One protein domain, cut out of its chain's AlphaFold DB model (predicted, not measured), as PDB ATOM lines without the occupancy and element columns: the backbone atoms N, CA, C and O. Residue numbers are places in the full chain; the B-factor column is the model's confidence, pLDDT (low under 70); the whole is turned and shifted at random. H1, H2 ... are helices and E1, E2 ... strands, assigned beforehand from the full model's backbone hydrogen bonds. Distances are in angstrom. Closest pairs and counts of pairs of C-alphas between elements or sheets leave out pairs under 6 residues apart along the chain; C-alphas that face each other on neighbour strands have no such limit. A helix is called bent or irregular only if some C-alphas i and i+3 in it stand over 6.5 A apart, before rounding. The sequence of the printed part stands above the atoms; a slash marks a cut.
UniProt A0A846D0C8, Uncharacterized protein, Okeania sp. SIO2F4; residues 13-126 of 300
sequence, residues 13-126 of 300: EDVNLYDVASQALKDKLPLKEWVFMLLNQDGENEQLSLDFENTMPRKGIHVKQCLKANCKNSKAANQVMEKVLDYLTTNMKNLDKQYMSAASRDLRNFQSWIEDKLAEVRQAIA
ATOM      1  N   GLU A  13     -10.890  41.844 -41.508       83.12
ATOM      2  CA  GLU A  13     -11.587  42.344 -42.687       83.12
ATOM      3  C   GLU A  13     -12.607  41.324 -43.218       83.12
ATOM      4  O   GLU A  13     -13.722  41.714 -43.555       83.12
ATOM      5  N   ASP A  14     -12.273  40.028 -43.207       81.19
ATOM      6  CA  ASP A  14     -13.167  38.956 -43.670       81.19
ATOM      7  C   ASP A  14     -14.384  38.793 -42.746       81.19
ATOM      8  O   ASP A  14     -15.514  38.624 -43.206       81.19
ATOM      9  N   VAL A  15     -14.155  38.889 -41.431       83.88
ATOM     10  CA  VAL A  15     -15.221  38.846 -40.418       83.88
ATOM     11  C   VAL A  15     -16.116  40.078 -40.537       83.88
ATOM     12  O   VAL A  15     -17.333  39.942 -40.602       83.88
ATOM     13  N   ASN A  16     -15.528  41.270 -40.671       86.31
ATOM     14  CA  ASN A  16     -16.284  42.509 -40.846       86.31
ATOM     15  C   ASN A  16     -17.150  42.477 -42.112       86.31
ATOM     16  O   ASN A  16     -18.288  42.940 -42.084       86.31
ATOM     17  N   LEU A  17     -16.638  41.935 -43.222       84.88
ATOM     18  CA  LEU A  17     -17.413  41.809 -44.454       84.88
ATOM     19  C   LEU A  17     -18.620  40.881 -44.264       84.88
ATOM     20  O   LEU A  17     -19.726  41.214 -44.697       84.88
ATOM     21  N   TYR A  18     -18.417  39.744 -43.593       86.94
ATOM     22  CA  TYR A  18     -19.500  38.827 -43.252       86.94
ATOM     23  C   TYR A  18     -20.538  39.496 -42.340       86.94
ATOM     24  O   TYR A  18     -21.734  39.397 -42.611       86.94
ATOM     25  N   ASP A  19     -20.102  40.226 -41.313       87.06
ATOM     26  CA  ASP A  19     -20.990  40.918 -40.376       87.06
ATOM     27  C   ASP A  19     -21.809  42.012 -41.069       87.06
ATOM     28  O   ASP A  19     -23.026  42.077 -40.890       87.06
ATOM     29  N   VAL A  20     -21.178  42.819 -41.929       88.31
ATOM     30  CA  VAL A  20     -21.864  43.844 -42.732       88.31
ATOM     31  C   VAL A  20     -22.927  43.203 -43.624       88.31
ATOM     32  O   VAL A  20     -24.070  43.666 -43.645       88.31
ATOM     33  N   ALA A  21     -22.591  42.113 -44.319       85.00
ATOM     34  CA  ALA A  21     -23.547  41.389 -45.151       85.00
ATOM     35  C   ALA A  21     -24.682  40.774 -44.313       85.00
ATOM     36  O   ALA A  21     -25.854  40.889 -44.673       85.00
ATOM     37  N   SER A  22     -24.355  40.168 -43.169       85.75
ATOM     38  CA  SER A  22     -25.330  39.548 -42.272       85.75
ATOM     39  C   SER A  22     -26.267  40.578 -41.654       85.75
ATOM     40  O   SER A  22     -27.431  40.265 -41.420       85.75
ATOM     41  N   GLN A  23     -25.786  41.788 -41.373       85.50
ATOM     42  CA  GLN A  23     -26.588  42.860 -40.801       85.50
ATOM     43  C   GLN A  23     -27.473  43.524 -41.858       85.50
ATOM     44  O   GLN A  23     -28.652  43.749 -41.597       85.50
ATOM     45  N   ALA A  24     -26.950  43.756 -43.065       82.94
ATOM     46  CA  ALA A  24     -27.725  44.297 -44.183       82.94
ATOM     47  C   ALA A  24     -28.873  43.367 -44.618       82.94
ATOM     48  O   ALA A  24     -29.907  43.830 -45.098       82.94
ATOM     49  N   LEU A  25     -28.691  42.055 -44.446       82.06
ATOM     50  CA  LEU A  25     -29.649  41.033 -44.863       82.06
ATOM     51  C   LEU A  25     -30.426  40.402 -43.705       82.06
ATOM     52  O   LEU A  25     -31.269  39.546 -43.961       82.06
ATOM     53  N   LYS A  26     -30.191  40.824 -42.457       80.00
ATOM     54  CA  LYS A  26     -30.691  40.169 -41.235       80.00
ATOM     55  C   LYS A  26     -32.187  39.851 -41.270       80.00
ATOM     56  O   LYS A  26     -32.592  38.762 -40.869       80.00
ATOM     57  N   ASP A  27     -32.978  40.781 -41.792       75.38
ATOM     58  CA  ASP A  27     -34.440  40.684 -41.813       75.38
ATOM     59  C   ASP A  27     -34.990  40.095 -43.123       75.38
ATOM     60  O   ASP A  27     -36.177  39.778 -43.214       75.38
ATOM     61  N   LYS A  28     -34.123  39.911 -44.130       73.81
ATOM     62  CA  LYS A  28     -34.481  39.462 -45.483       73.81
ATOM     63  C   LYS A  28     -34.018  38.050 -45.802       73.81
ATOM     64  O   LYS A  28     -34.706  37.340 -46.530       73.81
ATOM     65  N   LEU A  29     -32.850  37.651 -45.310       79.25
ATOM     66  CA  LEU A  29     -32.189  36.428 -45.736       79.25
ATOM     67  C   LEU A  29     -31.296  35.879 -44.610       79.25
ATOM     68  O   LEU A  29     -30.361  36.556 -44.180       79.25
ATOM     69  N   PRO A  30     -31.533  34.643 -44.135       80.25
ATOM     70  CA  PRO A  30     -30.649  34.013 -43.166       80.25
ATOM     71  C   PRO A  30     -29.334  33.644 -43.860       80.25
ATOM     72  O   PRO A  30     -29.223  32.583 -44.467       80.25
ATOM     73  N   LEU A  31     -28.328  34.520 -43.773       83.56
ATOM     74  CA  LEU A  31     -27.053  34.390 -44.499       83.56
ATOM     75  C   LEU A  31     -26.381  33.020 -44.279       83.56
ATOM     76  O   LEU A  31     -25.860  32.410 -45.212       83.56
ATOM     77  N   LYS A  32     -26.524  32.468 -43.070       86.44
ATOM     78  CA  LYS A  32     -26.078  31.119 -42.693       86.44
ATOM     79  C   LYS A  32     -26.674  29.971 -43.522       86.44
ATOM     80  O   LYS A  32     -26.169  28.863 -43.442       86.44
ATOM     81  N   GLU A  33     -27.761  30.180 -44.262       86.88
ATOM     82  CA  GLU A  33     -28.384  29.157 -45.119       86.88
ATOM     83  C   GLU A  33     -27.985  29.279 -46.593       86.88
ATOM     84  O   GLU A  33     -28.299  28.386 -47.383       86.88
ATOM     85  N   TRP A  34     -27.283  30.361 -46.940       85.00
ATOM     86  CA  TRP A  34     -26.940  30.746 -48.309       85.00
ATOM     87  C   TRP A  34     -25.436  30.781 -48.574       85.00
ATOM     88  O   TRP A  34     -25.014  30.733 -49.726       85.00
ATOM     89  N   VAL A  35     -24.619  30.857 -47.525       88.44
ATOM     90  CA  VAL A  35     -23.164  30.907 -47.661       88.44
ATOM     91  C   VAL A  35     -22.573  29.511 -47.530       88.44
ATOM     92  O   VAL A  35     -22.825  28.810 -46.553       88.44
ATOM     93  N   PHE A  36     -21.732  29.138 -48.487       89.94
ATOM     94  CA  PHE A  36     -20.885  27.950 -48.433       89.94
ATOM     95  C   PHE A  36     -19.430  28.385 -48.309       89.94
ATOM     96  O   PHE A  36     -19.016  29.351 -48.946       89.94
ATOM     97  N   MET A  37     -18.651  27.667 -47.504       88.31
ATOM     98  CA  MET A  37     -17.206  27.873 -47.404       88.31
ATOM     99  C   MET A  37     -16.497  26.702 -48.070       88.31
ATOM    100  O   MET A  37     -16.823  25.560 -47.762       88.31
ATOM    101  N   LEU A  38     -15.524  26.964 -48.941       88.50
ATOM    102  CA  LEU A  38     -14.697  25.924 -49.551       88.50
ATOM    103  C   LEU A  38     -13.262  26.027 -49.034       88.50
ATOM    104  O   LEU A  38     -12.576  27.015 -49.282       88.50
ATOM    105  N   LEU A  39     -12.802  24.981 -48.355       87.88
ATOM    106  CA  LEU A  39     -11.416  24.818 -47.943       87.88
ATOM    107  C   LEU A  39     -10.695  23.933 -48.958       87.88
ATOM    108  O   LEU A  39     -11.004  22.747 -49.114       87.88
ATOM    109  N   ASN A  40      -9.728  24.522 -49.656       86.94
ATOM    110  CA  ASN A  40      -8.914  23.799 -50.620       86.94
ATOM    111  C   ASN A  40      -7.867  22.935 -49.899       86.94
ATOM    112  O   ASN A  40      -6.924  23.469 -49.313       86.94
ATOM    113  N   GLN A  41      -8.015  21.613 -49.965       83.69
ATOM    114  CA  GLN A  41      -7.120  20.652 -49.321       83.69
ATOM    115  C   GLN A  41      -6.211  19.968 -50.337       83.69
ATOM    116  O   GLN A  41      -6.708  19.271 -51.210       83.69
ATOM    117  N   ASP A  42      -4.891  20.083 -50.221       80.38
ATOM    118  CA  ASP A  42      -3.950  19.415 -51.136       80.38
ATOM    119  C   ASP A  42      -3.200  18.229 -50.512       80.38
ATOM    120  O   ASP A  42      -2.281  17.688 -51.121       80.38
ATOM    121  N   GLY A  43      -3.652  17.775 -49.338       74.81
ATOM    122  CA  GLY A  43      -3.098  16.634 -48.601       74.81
ATOM    123  C   GLY A  43      -1.978  17.017 -47.631       74.81
ATOM    124  O   GLY A  43      -1.741  16.300 -46.666       74.81
ATOM    125  N   GLU A  44      -1.341  18.176 -47.815       79.19
ATOM    126  CA  GLU A  44      -0.312  18.689 -46.899       79.19
ATOM    127  C   GLU A  44      -0.880  19.648 -45.837       79.19
ATOM    128  O   GLU A  44      -0.222  19.940 -44.836       79.19
ATOM    129  N   ASN A  45      -2.107  20.138 -46.036       79.56
ATOM    130  CA  ASN A  45      -2.752  21.178 -45.230       79.56
ATOM    131  C   ASN A  45      -4.032  20.704 -44.507       79.56
ATOM    132  O   ASN A  45      -4.892  21.512 -44.136       79.56
ATOM    133  N   GLU A  46      -4.170  19.394 -44.298       80.50
ATOM    134  CA  GLU A  46      -5.368  18.788 -43.710       80.50
ATOM    135  C   GLU A  46      -5.617  19.278 -42.276       80.50
ATOM    136  O   GLU A  46      -6.717  19.744 -41.970       80.50
ATOM    137  N   GLN A  47      -4.568  19.292 -41.444       79.69
ATOM    138  CA  GLN A  47      -4.636  19.783 -40.065       79.69
ATOM    139  C   GLN A  47      -5.031  21.267 -40.002       79.69
ATOM    140  O   GLN A  47      -5.915  21.640 -39.237       79.69
ATOM    141  N   LEU A  48      -4.454  22.102 -40.875       81.12
ATOM    142  CA  LEU A  48      -4.786  23.529 -40.963       81.12
ATOM    143  C   LEU A  48      -6.250  23.755 -41.363       81.12
ATOM    144  O   LEU A  48      -6.899  24.662 -40.853       81.12
ATOM    145  N   SER A  49      -6.785  22.918 -42.253       82.12
ATOM    146  CA  SER A  49      -8.184  23.003 -42.687       82.12
ATOM    147  C   SER A  49      -9.161  22.600 -41.579       82.12
ATOM    148  O   SER A  49     -10.227  23.198 -41.447       82.12
ATOM    149  N   LEU A  50      -8.801  21.597 -40.775       81.69
ATOM    150  CA  LEU A  50      -9.547  21.200 -39.575       81.69
ATOM    151  C   LEU A  50      -9.543  22.310 -38.520       81.69
ATOM    152  O   LEU A  50     -10.599  22.670 -37.999       81.69
ATOM    153  N   ASP A  51      -8.381  22.901 -38.251       81.75
ATOM    154  CA  ASP A  51      -8.253  24.003 -37.298       81.75
ATOM    155  C   ASP A  51      -9.040  25.243 -37.759       81.75
ATOM    156  O   ASP A  51      -9.703  25.913 -36.958       81.75
ATOM    157  N   PHE A  52      -9.039  25.530 -39.062       83.00
ATOM    158  CA  PHE A  52      -9.809  26.629 -39.642       83.00
ATOM    159  C   PHE A  52     -11.322  26.414 -39.497       83.00
ATOM    160  O   PHE A  52     -12.033  27.311 -39.042       83.00
ATOM    161  N   GLU A  53     -11.821  25.217 -39.813       84.19
ATOM    162  CA  GLU A  53     -13.238  24.876 -39.652       84.19
ATOM    163  C   GLU A  53     -13.691  24.991 -38.187       84.19
ATOM    164  O   GLU A  53     -14.734  25.580 -37.904       84.19
ATOM    165  N   ASN A  54     -12.870  24.515 -37.245       83.19
ATOM    166  CA  ASN A  54     -13.178  24.549 -35.813       83.19
ATOM    167  C   ASN A  54     -13.173  25.968 -35.218       83.19
ATOM    168  O   ASN A  54     -13.877  26.242 -34.240       83.19
ATOM    169  N   THR A  55     -12.376  26.883 -35.774       82.62
ATOM    170  CA  THR A  55     -12.270  28.263 -35.271       82.62
ATOM    171  C   THR A  55     -13.274  29.226 -35.903       82.62
ATOM    172  O   THR A  55     -13.578  30.255 -35.299       82.62
ATOM    173  N   MET A  56     -13.841  28.891 -37.064       83.44
ATOM    174  CA  MET A  56     -14.769  29.743 -37.815       83.44
ATOM    175  C   MET A  56     -16.033  30.153 -37.022       83.44
ATOM    176  O   MET A  56     -16.289  31.358 -36.948       83.44
ATOM    177  N   PRO A  57     -16.761  29.253 -36.319       80.75
ATOM    178  CA  PRO A  57     -17.920  29.656 -35.515       80.75
ATOM    179  C   PRO A  57     -17.563  30.604 -34.364       80.75
ATOM    180  O   PRO A  57     -18.336  31.496 -34.029       80.75
ATOM    181  N   ARG A  58     -16.372  30.444 -33.765       81.38
ATOM    182  CA  ARG A  58     -15.889  31.315 -32.677       81.38
ATOM    183  C   ARG A  58     -15.548  32.722 -33.164       81.38
ATOM    184  O   ARG A  58     -15.532  33.648 -32.361       81.38
ATOM    185  N   LYS A  59     -15.272  32.875 -34.461       81.38
ATOM    186  CA  LYS A  59     -15.022  34.162 -35.120       81.38
ATOM    187  C   LYS A  59     -16.304  34.846 -35.617       81.38
ATOM    188  O   LYS A  59     -16.194  35.888 -36.244       81.38
ATOM    189  N   GLY A  60     -17.488  34.282 -35.355       81.81
ATOM    190  CA  GLY A  60     -18.779  34.870 -35.746       81.81
ATOM    191  C   GLY A  60     -19.218  34.571 -37.183       81.81
ATOM    192  O   GLY A  60     -20.302  34.981 -37.588       81.81
ATOM    193  N   ILE A  61     -18.426  33.813 -37.949       84.94
ATOM    194  CA  ILE A  61     -18.793  33.414 -39.310       84.94
ATOM    195  C   ILE A  61     -19.610  32.125 -39.249       84.94
ATOM    196  O   ILE A  61     -19.136  31.080 -38.795       84.94
ATOM    197  N   HIS A  62     -20.840  32.190 -39.754       88.06
ATOM    198  CA  HIS A  62     -21.760  31.060 -39.808       88.06
ATOM    199  C   HIS A  62     -22.117  30.746 -41.259       88.06
ATOM    200  O   HIS A  62     -22.764  31.527 -41.944       88.06
ATOM    201  N   VAL A  63     -21.709  29.573 -41.730       88.81
ATOM    202  CA  VAL A  63     -21.973  29.115 -43.099       88.81
ATOM    203  C   VAL A  63     -22.887  27.900 -43.080       88.81
ATOM    204  O   VAL A  63     -22.927  27.165 -42.091       88.81
ATOM    205  N   LYS A  64     -23.596  27.662 -44.185       89.88
ATOM    206  CA  LYS A  64     -24.488  26.511 -44.337       89.88
ATOM    207  C   LYS A  64     -23.716  25.214 -44.216       89.88
ATOM    208  O   LYS A  64     -24.160  24.274 -43.558       89.88
ATOM    209  N   GLN A  65     -22.577  25.175 -44.892       89.69
ATOM    210  CA  GLN A  65     -21.680  24.043 -44.888       89.69
ATOM    211  C   GLN A  65     -20.262  24.502 -45.220       89.69
ATOM    212  O   GLN A  65     -20.052  25.342 -46.099       89.69
ATOM    213  N   CYS A  66     -19.296  23.919 -44.515       87.88
ATOM    214  CA  CYS A  66     -17.893  23.969 -44.887       87.88
ATOM    215  C   CYS A  66     -17.582  22.729 -45.734       87.88
ATOM    216  O   CYS A  66     -17.775  21.595 -45.300       87.88
ATOM    217  N   LEU A  67     -17.178  22.946 -46.979       89.81
ATOM    218  CA  LEU A  67     -16.818  21.911 -47.934       89.81
ATOM    219  C   LEU A  67     -15.298  21.846 -48.023       89.81
ATOM    220  O   LEU A  67     -14.620  22.870 -48.033       89.81
ATOM    221  N   LYS A  68     -14.763  20.632 -48.094       87.75
ATOM    222  CA  LYS A  68     -13.329  20.369 -48.188       87.75
ATOM    223  C   LYS A  68     -13.062  19.572 -49.453       87.75
ATOM    224  O   LYS A  68     -13.693  18.532 -49.651       87.75
ATOM    225  N   ALA A  69     -12.167  20.055 -50.306       88.50
ATOM    226  CA  ALA A  69     -11.763  19.323 -51.503       88.50
ATOM    227  C   ALA A  69     -10.414  19.785 -52.037       88.50
ATOM    228  O   ALA A  69     -10.051  20.953 -51.915       88.50
ATOM    229  N   ASN A  70      -9.712  18.875 -52.713       87.56
ATOM    230  CA  ASN A  70      -8.546  19.233 -53.505       87.56
ATOM    231  C   ASN A  70      -8.980  19.868 -54.822       87.56
ATOM    232  O   ASN A  70      -9.331  19.168 -55.769       87.56
ATOM    233  N   CYS A  71      -8.912  21.193 -54.902       84.75
ATOM    234  CA  CYS A  71      -9.320  21.943 -56.086       84.75
ATOM    235  C   CYS A  71      -8.363  21.754 -57.274       84.75
ATOM    236  O   CYS A  71      -8.712  22.111 -58.396       84.75
ATOM    237  N   LYS A  72      -7.174  21.164 -57.065       85.00
ATOM    238  CA  LYS A  72      -6.279  20.742 -58.158       85.00
ATOM    239  C   LYS A  72      -6.738  19.425 -58.797       85.00
ATOM    240  O   LYS A  72      -6.297  19.094 -59.894       85.00
ATOM    241  N   ASN A  73      -7.617  18.670 -58.132       88.69
ATOM    242  CA  ASN A  73      -8.235  17.461 -58.662       88.69
ATOM    243  C   ASN A  73      -9.635  17.796 -59.190       88.69
ATOM    244  O   ASN A  73     -10.561  18.043 -58.417       88.69
ATOM    245  N   SER A  74      -9.802  17.753 -60.511       87.94
ATOM    246  CA  SER A  74     -11.066  18.091 -61.175       87.94
ATOM    247  C   SER A  74     -12.252  17.254 -60.688       87.94
ATOM    248  O   SER A  74     -13.354  17.777 -60.548       87.94
ATOM    249  N   LYS A  75     -12.039  15.975 -60.353       90.62
ATOM    250  CA  LYS A  75     -13.096  15.101 -59.828       90.62
ATOM    251  C   LYS A  75     -13.535  15.533 -58.428       90.62
ATOM    252  O   LYS A  75     -14.730  15.591 -58.160       90.62
ATOM    253  N   ALA A  76     -12.587  15.865 -57.552       86.50
ATOM    254  CA  ALA A  76     -12.892  16.339 -56.201       86.50
ATOM    255  C   ALA A  76     -13.543  17.735 -56.214       86.50
ATOM    256  O   ALA A  76     -14.476  17.984 -55.455       86.50
ATOM    257  N   ALA A  77     -13.102  18.626 -57.108       87.44
ATOM    258  CA  ALA A  77     -13.715  19.939 -57.301       87.44
ATOM    259  C   ALA A  77     -15.162  19.833 -57.820       87.44
ATOM    260  O   ALA A  77     -16.051  20.510 -57.304       87.44
ATOM    261  N   ASN A  78     -15.424  18.938 -58.778       88.69
ATOM    262  CA  ASN A  78     -16.779  18.712 -59.291       88.69
ATOM    263  C   ASN A  78     -17.737  18.211 -58.203       88.69
ATOM    264  O   ASN A  78     -18.861  18.692 -58.126       88.69
ATOM    265  N   GLN A  79     -17.282  17.335 -57.302       90.12
ATOM    266  CA  GLN A  79     -18.105  16.855 -56.184       90.12
ATOM    267  C   GLN A  79     -18.531  17.970 -55.216       90.12
ATOM    268  O   GLN A  79     -19.592  17.882 -54.600       90.12
ATOM    269  N   VAL A  80     -17.721  19.022 -55.052       90.75
ATOM    270  CA  VAL A  80     -18.116  20.212 -54.275       90.75
ATOM    271  C   VAL A  80     -19.249  20.940 -54.981       90.75
ATOM    272  O   VAL A  80     -20.247  21.271 -54.343       90.75
ATOM    273  N   MET A  81     -19.104  21.163 -56.288       87.62
ATOM    274  CA  MET A  81     -20.119  21.842 -57.087       87.62
ATOM    275  C   MET A  81     -21.437  21.061 -57.090       87.62
ATOM    276  O   MET A  81     -22.481  21.654 -56.841       87.62
ATOM    277  N   GLU A  82     -21.393  19.739 -57.278       91.50
ATOM    278  CA  GLU A  82     -22.568  18.858 -57.207       91.50
ATOM    279  C   GLU A  82     -23.302  19.007 -55.871       91.50
ATOM    280  O   GLU A  82     -24.503  19.245 -55.860       91.50
ATOM    281  N   LYS A  83     -22.586  18.993 -54.739       91.38
ATOM    282  CA  LYS A  83     -23.202  19.174 -53.412       91.38
ATOM    283  C   LYS A  83     -23.888  20.528 -53.245       91.38
ATOM    284  O   LYS A  83     -24.963  20.601 -52.647       91.38
ATOM    285  N   VAL A  84     -23.271  21.601 -53.740       91.25
ATOM    286  CA  VAL A  84     -23.873  22.942 -53.696       91.25
ATOM    287  C   VAL A  84     -25.110  22.993 -54.594       91.25
ATOM    288  O   VAL A  84     -26.154  23.485 -54.167       91.25
ATOM    289  N   LEU A  85     -25.025  22.443 -55.808       89.69
ATOM    290  CA  LEU A  85     -26.133  22.403 -56.763       89.69
ATOM    291  C   LEU A  85     -27.301  21.546 -56.266       89.69
ATOM    292  O   LEU A  85     -28.447  21.970 -56.397       89.69
ATOM    293  N   ASP A  86     -27.041  20.401 -55.641       93.19
ATOM    294  CA  ASP A  86     -28.067  19.546 -55.038       93.19
ATOM    295  C   ASP A  86     -28.791  20.273 -53.904       93.19
ATOM    296  O   ASP A  86     -30.026  20.261 -53.825       93.19
ATOM    297  N   TYR A  87     -28.033  20.966 -53.046       92.94
ATOM    298  CA  TYR A  87     -28.621  21.778 -51.990       92.94
ATOM    299  C   TYR A  87     -29.510  22.880 -52.562       92.94
ATOM    300  O   TYR A  87     -30.655  23.019 -52.124       92.94
ATOM    301  N   LEU A  88     -29.007  23.646 -53.534       87.88
ATOM    302  CA  LEU A  88     -29.768  24.717 -54.170       87.88
ATOM    303  C   LEU A  88     -31.014  24.154 -54.856       87.88
ATOM    304  O   LEU A  88     -32.109  24.632 -54.598       87.88
ATOM    305  N   THR A  89     -30.903  23.075 -55.623       90.88
ATOM    306  CA  THR A  89     -32.050  22.451 -56.304       90.88
ATOM    307  C   THR A  89     -33.128  22.007 -55.314       90.88
ATOM    308  O   THR A  89     -34.321  22.201 -55.556       90.88
ATOM    309  N   THR A  90     -32.716  21.478 -54.161       91.81
ATOM    310  CA  THR A  90     -33.635  21.007 -53.117       91.81
ATOM    311  C   THR A  90     -34.268  22.156 -52.323       91.81
ATOM    312  O   THR A  90     -35.426  22.061 -51.919       91.81
ATOM    313  N   ASN A  91     -33.538  23.254 -52.093       90.19
ATOM    314  CA  ASN A  91     -33.929  24.287 -51.124       90.19
ATOM    315  C   ASN A  91     -34.287  25.648 -51.742       90.19
ATOM    316  O   ASN A  91     -34.929  26.449 -51.065       90.19
ATOM    317  N   MET A  92     -33.951  25.914 -53.009       86.69
ATOM    318  CA  MET A  92     -34.100  27.225 -53.666       86.69
ATOM    319  C   MET A  92     -35.522  27.772 -53.559       86.69
ATOM    320  O   MET A  92     -35.703  28.910 -53.151       86.69
ATOM    321  N   LYS A  93     -36.550  26.942 -53.787       88.00
ATOM    322  CA  LYS A  93     -37.953  27.377 -53.647       88.00
ATOM    323  C   LYS A  93     -38.282  27.892 -52.244       88.00
ATOM    324  O   LYS A  93     -39.053  28.836 -52.096       88.00
ATOM    325  N   ASN A  94     -37.741  27.250 -51.209       88.25
ATOM    326  CA  ASN A  94     -37.971  27.662 -49.827       88.25
ATOM    327  C   ASN A  94     -37.190  28.940 -49.503       88.25
ATOM    328  O   ASN A  94     -37.740  29.860 -48.902       88.25
ATOM    329  N   LEU A  95     -35.933  29.001 -49.941       85.88
ATOM    330  CA  LEU A  95     -35.058  30.154 -49.763       85.88
ATOM    331  C   LEU A  95     -35.636  31.410 -50.451       85.88
ATOM    332  O   LEU A  95     -35.759  32.456 -49.812       85.88
ATOM    333  N   ASP A  96     -36.119  31.283 -51.688       86.19
ATOM    334  CA  ASP A  96     -36.797  32.358 -52.424       86.19
ATOM    335  C   ASP A  96     -38.094  32.791 -51.741       86.19
ATOM    336  O   ASP A  96     -38.366  33.985 -51.595       86.19
ATOM    337  N   LYS A  97     -38.900  31.828 -51.271       87.50
ATOM    338  CA  LYS A  97     -40.144  32.121 -50.551       87.50
ATOM    339  C   LYS A  97     -39.875  32.936 -49.289       87.50
ATOM    340  O   LYS A  97     -40.636  33.863 -49.008       87.50
ATOM    341  N   GLN A  98     -38.824  32.616 -48.534       84.69
ATOM    342  CA  GLN A  98     -38.445  33.376 -47.341       84.69
ATOM    343  C   GLN A  98     -38.070  34.820 -47.692       84.69
ATOM    344  O   GLN A  98     -38.634  35.748 -47.110       84.69
ATOM    345  N   TYR A  99     -37.205  35.006 -48.692       85.69
ATOM    346  CA  TYR A  99     -36.777  36.330 -49.141       85.69
ATOM    347  C   TYR A  99     -37.950  37.179 -49.657       85.69
ATOM    348  O   TYR A  99     -38.146  38.315 -49.222       85.69
ATOM    349  N   MET A 100     -38.801  36.610 -50.516       86.88
ATOM    350  CA  MET A 100     -40.000  37.283 -51.033       86.88
ATOM    351  C   MET A 100     -41.000  37.634 -49.932       86.88
ATOM    352  O   MET A 100     -41.611  38.705 -49.967       86.88
ATOM    353  N   SER A 101     -41.157  36.764 -48.933       87.94
ATOM    354  CA  SER A 101     -42.049  37.026 -47.800       87.94
ATOM    355  C   SER A 101     -41.538  38.176 -46.934       87.94
ATOM    356  O   SER A 101     -42.338  39.002 -46.496       87.94
ATOM    357  N   ALA A 102     -40.224  38.255 -46.711       86.94
ATOM    358  CA  ALA A 102     -39.605  39.364 -45.994       86.94
ATOM    359  C   ALA A 102     -39.749  40.685 -46.764       86.94
ATOM    360  O   ALA A 102     -40.279  41.648 -46.219       86.94
ATOM    361  N   ALA A 103     -39.411  40.703 -48.056       85.94
ATOM    362  CA  ALA A 103     -39.564  41.893 -48.895       85.94
ATOM    363  C   ALA A 103     -41.026  42.382 -48.957       85.94
ATOM    364  O   ALA A 103     -41.301  43.577 -48.871       85.94
ATOM    365  N   SER A 104     -41.982  41.451 -49.041       87.62
ATOM    366  CA  SER A 104     -43.416  41.772 -49.026       87.62
ATOM    367  C   SER A 104     -43.896  42.319 -47.680       87.62
ATOM    368  O   SER A 104     -44.893  43.040 -47.633       87.62
ATOM    369  N   ARG A 105     -43.240  41.941 -46.577       89.81
ATOM    370  CA  ARG A 105     -43.519  42.483 -45.245       89.81
ATOM    371  C   ARG A 105     -43.001  43.913 -45.138       89.81
ATOM    372  O   ARG A 105     -43.750  44.772 -44.692       89.81
ATOM    373  N   ASP A 106     -41.787  44.172 -45.617       87.00
ATOM    374  CA  ASP A 106     -41.195  45.515 -45.622       87.00
ATOM    375  C   ASP A 106     -42.055  46.502 -46.421       87.00
ATOM    376  O   ASP A 106     -42.358  47.591 -45.937       87.00
ATOM    377  N   LEU A 107     -42.522  46.095 -47.607       89.88
ATOM    378  CA  LEU A 107     -43.428  46.906 -48.424       89.88
ATOM    379  C   LEU A 107     -44.747  47.206 -47.708       89.88
ATOM    380  O   LEU A 107     -45.210  48.344 -47.736       89.88
ATOM    381  N   ARG A 108     -45.337  46.212 -47.035       93.31
ATOM    382  CA  ARG A 108     -46.566  46.409 -46.251       93.31
ATOM    383  C   ARG A 108     -46.357  47.353 -45.071       93.31
ATOM    384  O   ARG A 108     -47.193  48.217 -44.842       93.31
ATOM    385  N   ASN A 109     -45.239  47.224 -44.362       92.44
ATOM    386  CA  ASN A 109     -44.896  48.125 -43.264       92.44
ATOM    387  C   ASN A 109     -44.713  49.563 -43.769       92.44
ATOM    388  O   ASN A 109     -45.202  50.501 -43.146       92.44
ATOM    389  N   PHE A 110     -44.050  49.738 -44.915       90.81
ATOM    390  CA  PHE A 110     -43.871  51.050 -45.528       90.81
ATOM    391  C   PHE A 110     -45.200  51.662 -45.989       90.81
ATOM    392  O   PHE A 110     -45.445  52.841 -45.747       90.81
ATOM    393  N   GLN A 111     -46.082  50.862 -46.593       93.56
ATOM    394  CA  GLN A 111     -47.424  51.304 -46.958       93.56
ATOM    395  C   GLN A 111     -48.226  51.743 -45.725       93.56
ATOM    396  O   GLN A 111     -48.778  52.838 -45.732       93.56
ATOM    397  N   SER A 112     -48.233  50.934 -44.659       94.88
ATOM    398  CA  SER A 112     -48.901  51.281 -43.395       94.88
ATOM    399  C   SER A 112     -48.370  52.596 -42.828       94.88
ATOM    400  O   SER A 112     -49.146  53.454 -42.428       94.88
ATOM    401  N   TRP A 113     -47.051  52.799 -42.860       95.38
ATOM    402  CA  TRP A 113     -46.439  54.043 -42.404       95.38
ATOM    403  C   TRP A 113     -46.869  55.262 -43.238       95.38
ATOM    404  O   TRP A 113     -47.121  56.330 -42.681       95.38
ATOM    405  N   ILE A 114     -46.993  55.120 -44.565       92.75
ATOM    406  CA  ILE A 114     -47.539  56.183 -45.428       92.75
ATOM    407  C   ILE A 114     -48.996  56.475 -45.061       92.75
ATOM    408  O   ILE A 114     -49.376  57.640 -44.969       92.75
ATOM    409  N   GLU A 115     -49.811  55.439 -44.866       94.38
ATOM    410  CA  GLU A 115     -51.223  55.581 -44.499       94.38
ATOM    411  C   GLU A 115     -51.380  56.307 -43.155       94.38
ATOM    412  O   GLU A 115     -52.173  57.248 -43.072       94.38
ATOM    413  N   ASP A 116     -50.557  55.969 -42.160       94.19
ATOM    414  CA  ASP A 116     -50.513  56.651 -40.862       94.19
ATOM    415  C   ASP A 116     -50.135  58.132 -41.021       94.19
ATOM    416  O   ASP A 116     -50.808  59.017 -40.488       94.19
ATOM    417  N   LYS A 117     -49.109  58.444 -41.828       91.19
ATOM    418  CA  LYS A 117     -48.721  59.838 -42.105       91.19
ATOM    419  C   LYS A 117     -49.779  60.618 -42.867       91.19
ATOM    420  O   LYS A 117     -50.006  61.789 -42.565       91.19
ATOM    421  N   LEU A 118     -50.469  59.993 -43.814       88.69
ATOM    422  CA  LEU A 118     -51.598  60.620 -44.494       88.69
ATOM    423  C   LEU A 118     -52.766  60.865 -43.535       88.69
ATOM    424  O   LEU A 118     -53.434  61.890 -43.662       88.69
ATOM    425  N   ALA A 119     -53.012  59.970 -42.578       90.62
ATOM    426  CA  ALA A 119     -54.028  60.161 -41.550       90.62
ATOM    427  C   ALA A 119     -53.677  61.327 -40.611       90.62
ATOM    428  O   ALA A 119     -54.532  62.181 -40.378       90.62
ATOM    429  N   GLU A 120     -52.422  61.427 -40.156       89.19
ATOM    430  CA  GLU A 120     -51.925  62.569 -39.371       89.19
ATOM    431  C   GLU A 120     -52.133  63.894 -40.121       89.19
ATOM    432  O   GLU A 120     -52.679  64.848 -39.565       89.19
ATOM    433  N   VAL A 121     -51.766  63.945 -41.408       82.38
ATOM    434  CA  VAL A 121     -51.967  65.135 -42.251       82.38
ATOM    435  C   VAL A 121     -53.451  65.453 -42.400       82.38
ATOM    436  O   VAL A 121     -53.841  66.601 -42.212       82.38
ATOM    437  N   ARG A 122     -54.293  64.454 -42.693       81.81
ATOM    438  CA  ARG A 122     -55.750  64.624 -42.808       81.81
ATOM    439  C   ARG A 122     -56.364  65.165 -41.521       81.81
ATOM    440  O   ARG A 122     -57.227  66.030 -41.586       81.81
ATOM    441  N   GLN A 123     -55.915  64.691 -40.364       83.06
ATOM    442  CA  GLN A 123     -56.383  65.175 -39.070       83.06
ATOM    443  C   GLN A 123     -55.906  66.606 -38.790       83.06
ATOM    444  O   GLN A 123     -56.688  67.420 -38.302       83.06
ATOM    445  N   ALA A 124     -54.660  66.932 -39.144       76.69
ATOM    446  CA  ALA A 124     -54.118  68.282 -39.008       76.69
ATOM    447  C   ALA A 124     -54.869  69.299 -39.886       76.69
ATOM    448  O   ALA A 124     -55.122  70.417 -39.441       76.69
ATOM    449  N   ILE A 125     -55.274  68.908 -41.100       71.50
ATOM    450  CA  ILE A 125     -56.045  69.778 -42.005       71.50
ATOM    451  C   ILE A 125     -57.551  69.766 -41.722       71.50
ATOM    452  O   ILE A 125     -58.218  70.731 -42.060       71.50
ATOM    453  N   ALA A 126     -58.104  68.737 -41.070       66.94
ATOM    454  CA  ALA A 126     -59.534  68.672 -40.744       66.94
ATOM    455  C   ALA A 126     -59.994  69.770 -39.765       66.94
ATOM    456  O   ALA A 126     -61.181  70.084 -39.713       66.94
TER     457      ALA A 126
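AT A GLANCE: This is residues 13 to 126 of the 300 residues of an uncharacterized protein of Okeania sp. SIO2F4 (UniProt A0A846D0C8). A short two-strand ribbon, E1 beside E2, lies between helix H2 over one side and H3a, the first arm of a long bent helix, over the other; the second arm, H3b, runs far out of this small body, and its residues 107 to 126 stick out alone. H1 lies off beyond the E1 side of the ribbon and touches no other helix. The printed part has 114 residues, with three named helices and two named strands in the order H1, E1, H2, E2, H3, and the sheet, E1 then E2, is parallel. The class is mostly helix. The whole is extended, with a radius of gyration of the C-alphas of 21.4 A and spans of 78 by 30 by 17 A, the length made by the arm H3b.

HOW THE PARTS SIT: E1, residues 36 to 40, and E2, residues 65 to 69, are parallel neighbours at 23 degrees; C-alphas 37 and 66 face each other at 4.7 A. N 39 and O 67 are within hydrogen-bond range at 2.8 A, as are N 67 and O 37 at 2.8 A. With H2, residues 46 to 55, they form a strand-helix-strand unit, two parallel neighbour strands with a helix between them along the chain, and its crossover is right-handed. The closest C-alphas of H2 and E2 are those of Glu 53 and Cys 66, 7.1 A apart; those of H2 and E1 are Ser 49 and Leu 39, at 6.4 A. H3, residues 74 to 126, was assigned as one helix by its hydrogen bonds but is bent: C-alphas 90 and 93 are 7.7 A apart. Its arms are H3a, residues 74 to 90, and H3b, residues 93 to 126, at a steep tilt of 46 degrees. The closest C-alphas of H3a and E2 are those of Ala 76 and Ala 69, 5.7 A apart. H2 and H3a are apart, and H3b is apart from E1 and E2. H1, residues 13 to 24, is apart from E2, H2, H3a and H3b. Every O i to N i+4 pair is within hydrogen-bond range in H1, H2, H3a and H3b.

IN THESE COORDINATES: E1 is 12.9 A long and E2 12.8 A; C-alpha 36 is at (-20.885, 27.950, -48.433). H2 is 14.4 A long and H1 16.3 A, with C-alpha 13 at (-11.587, 42.344, -42.687). H3a is 24.1 A long and H3b 48.3 A, ending with C-alpha 126 at (-59.534, 68.672, -40.744).

THE WHOLE: The two C-alphas farthest apart are those of Glu 44 and Ala 126, at 77.7 A. Without residues 107 to 126, which stand free, the body spans 49 by 29 by 17 A. The printed part has no cut. H1 to E1 is a long link of 11 residues. Mean pLDDT of the printed part is 86.1, and residue 126 alone is under 70.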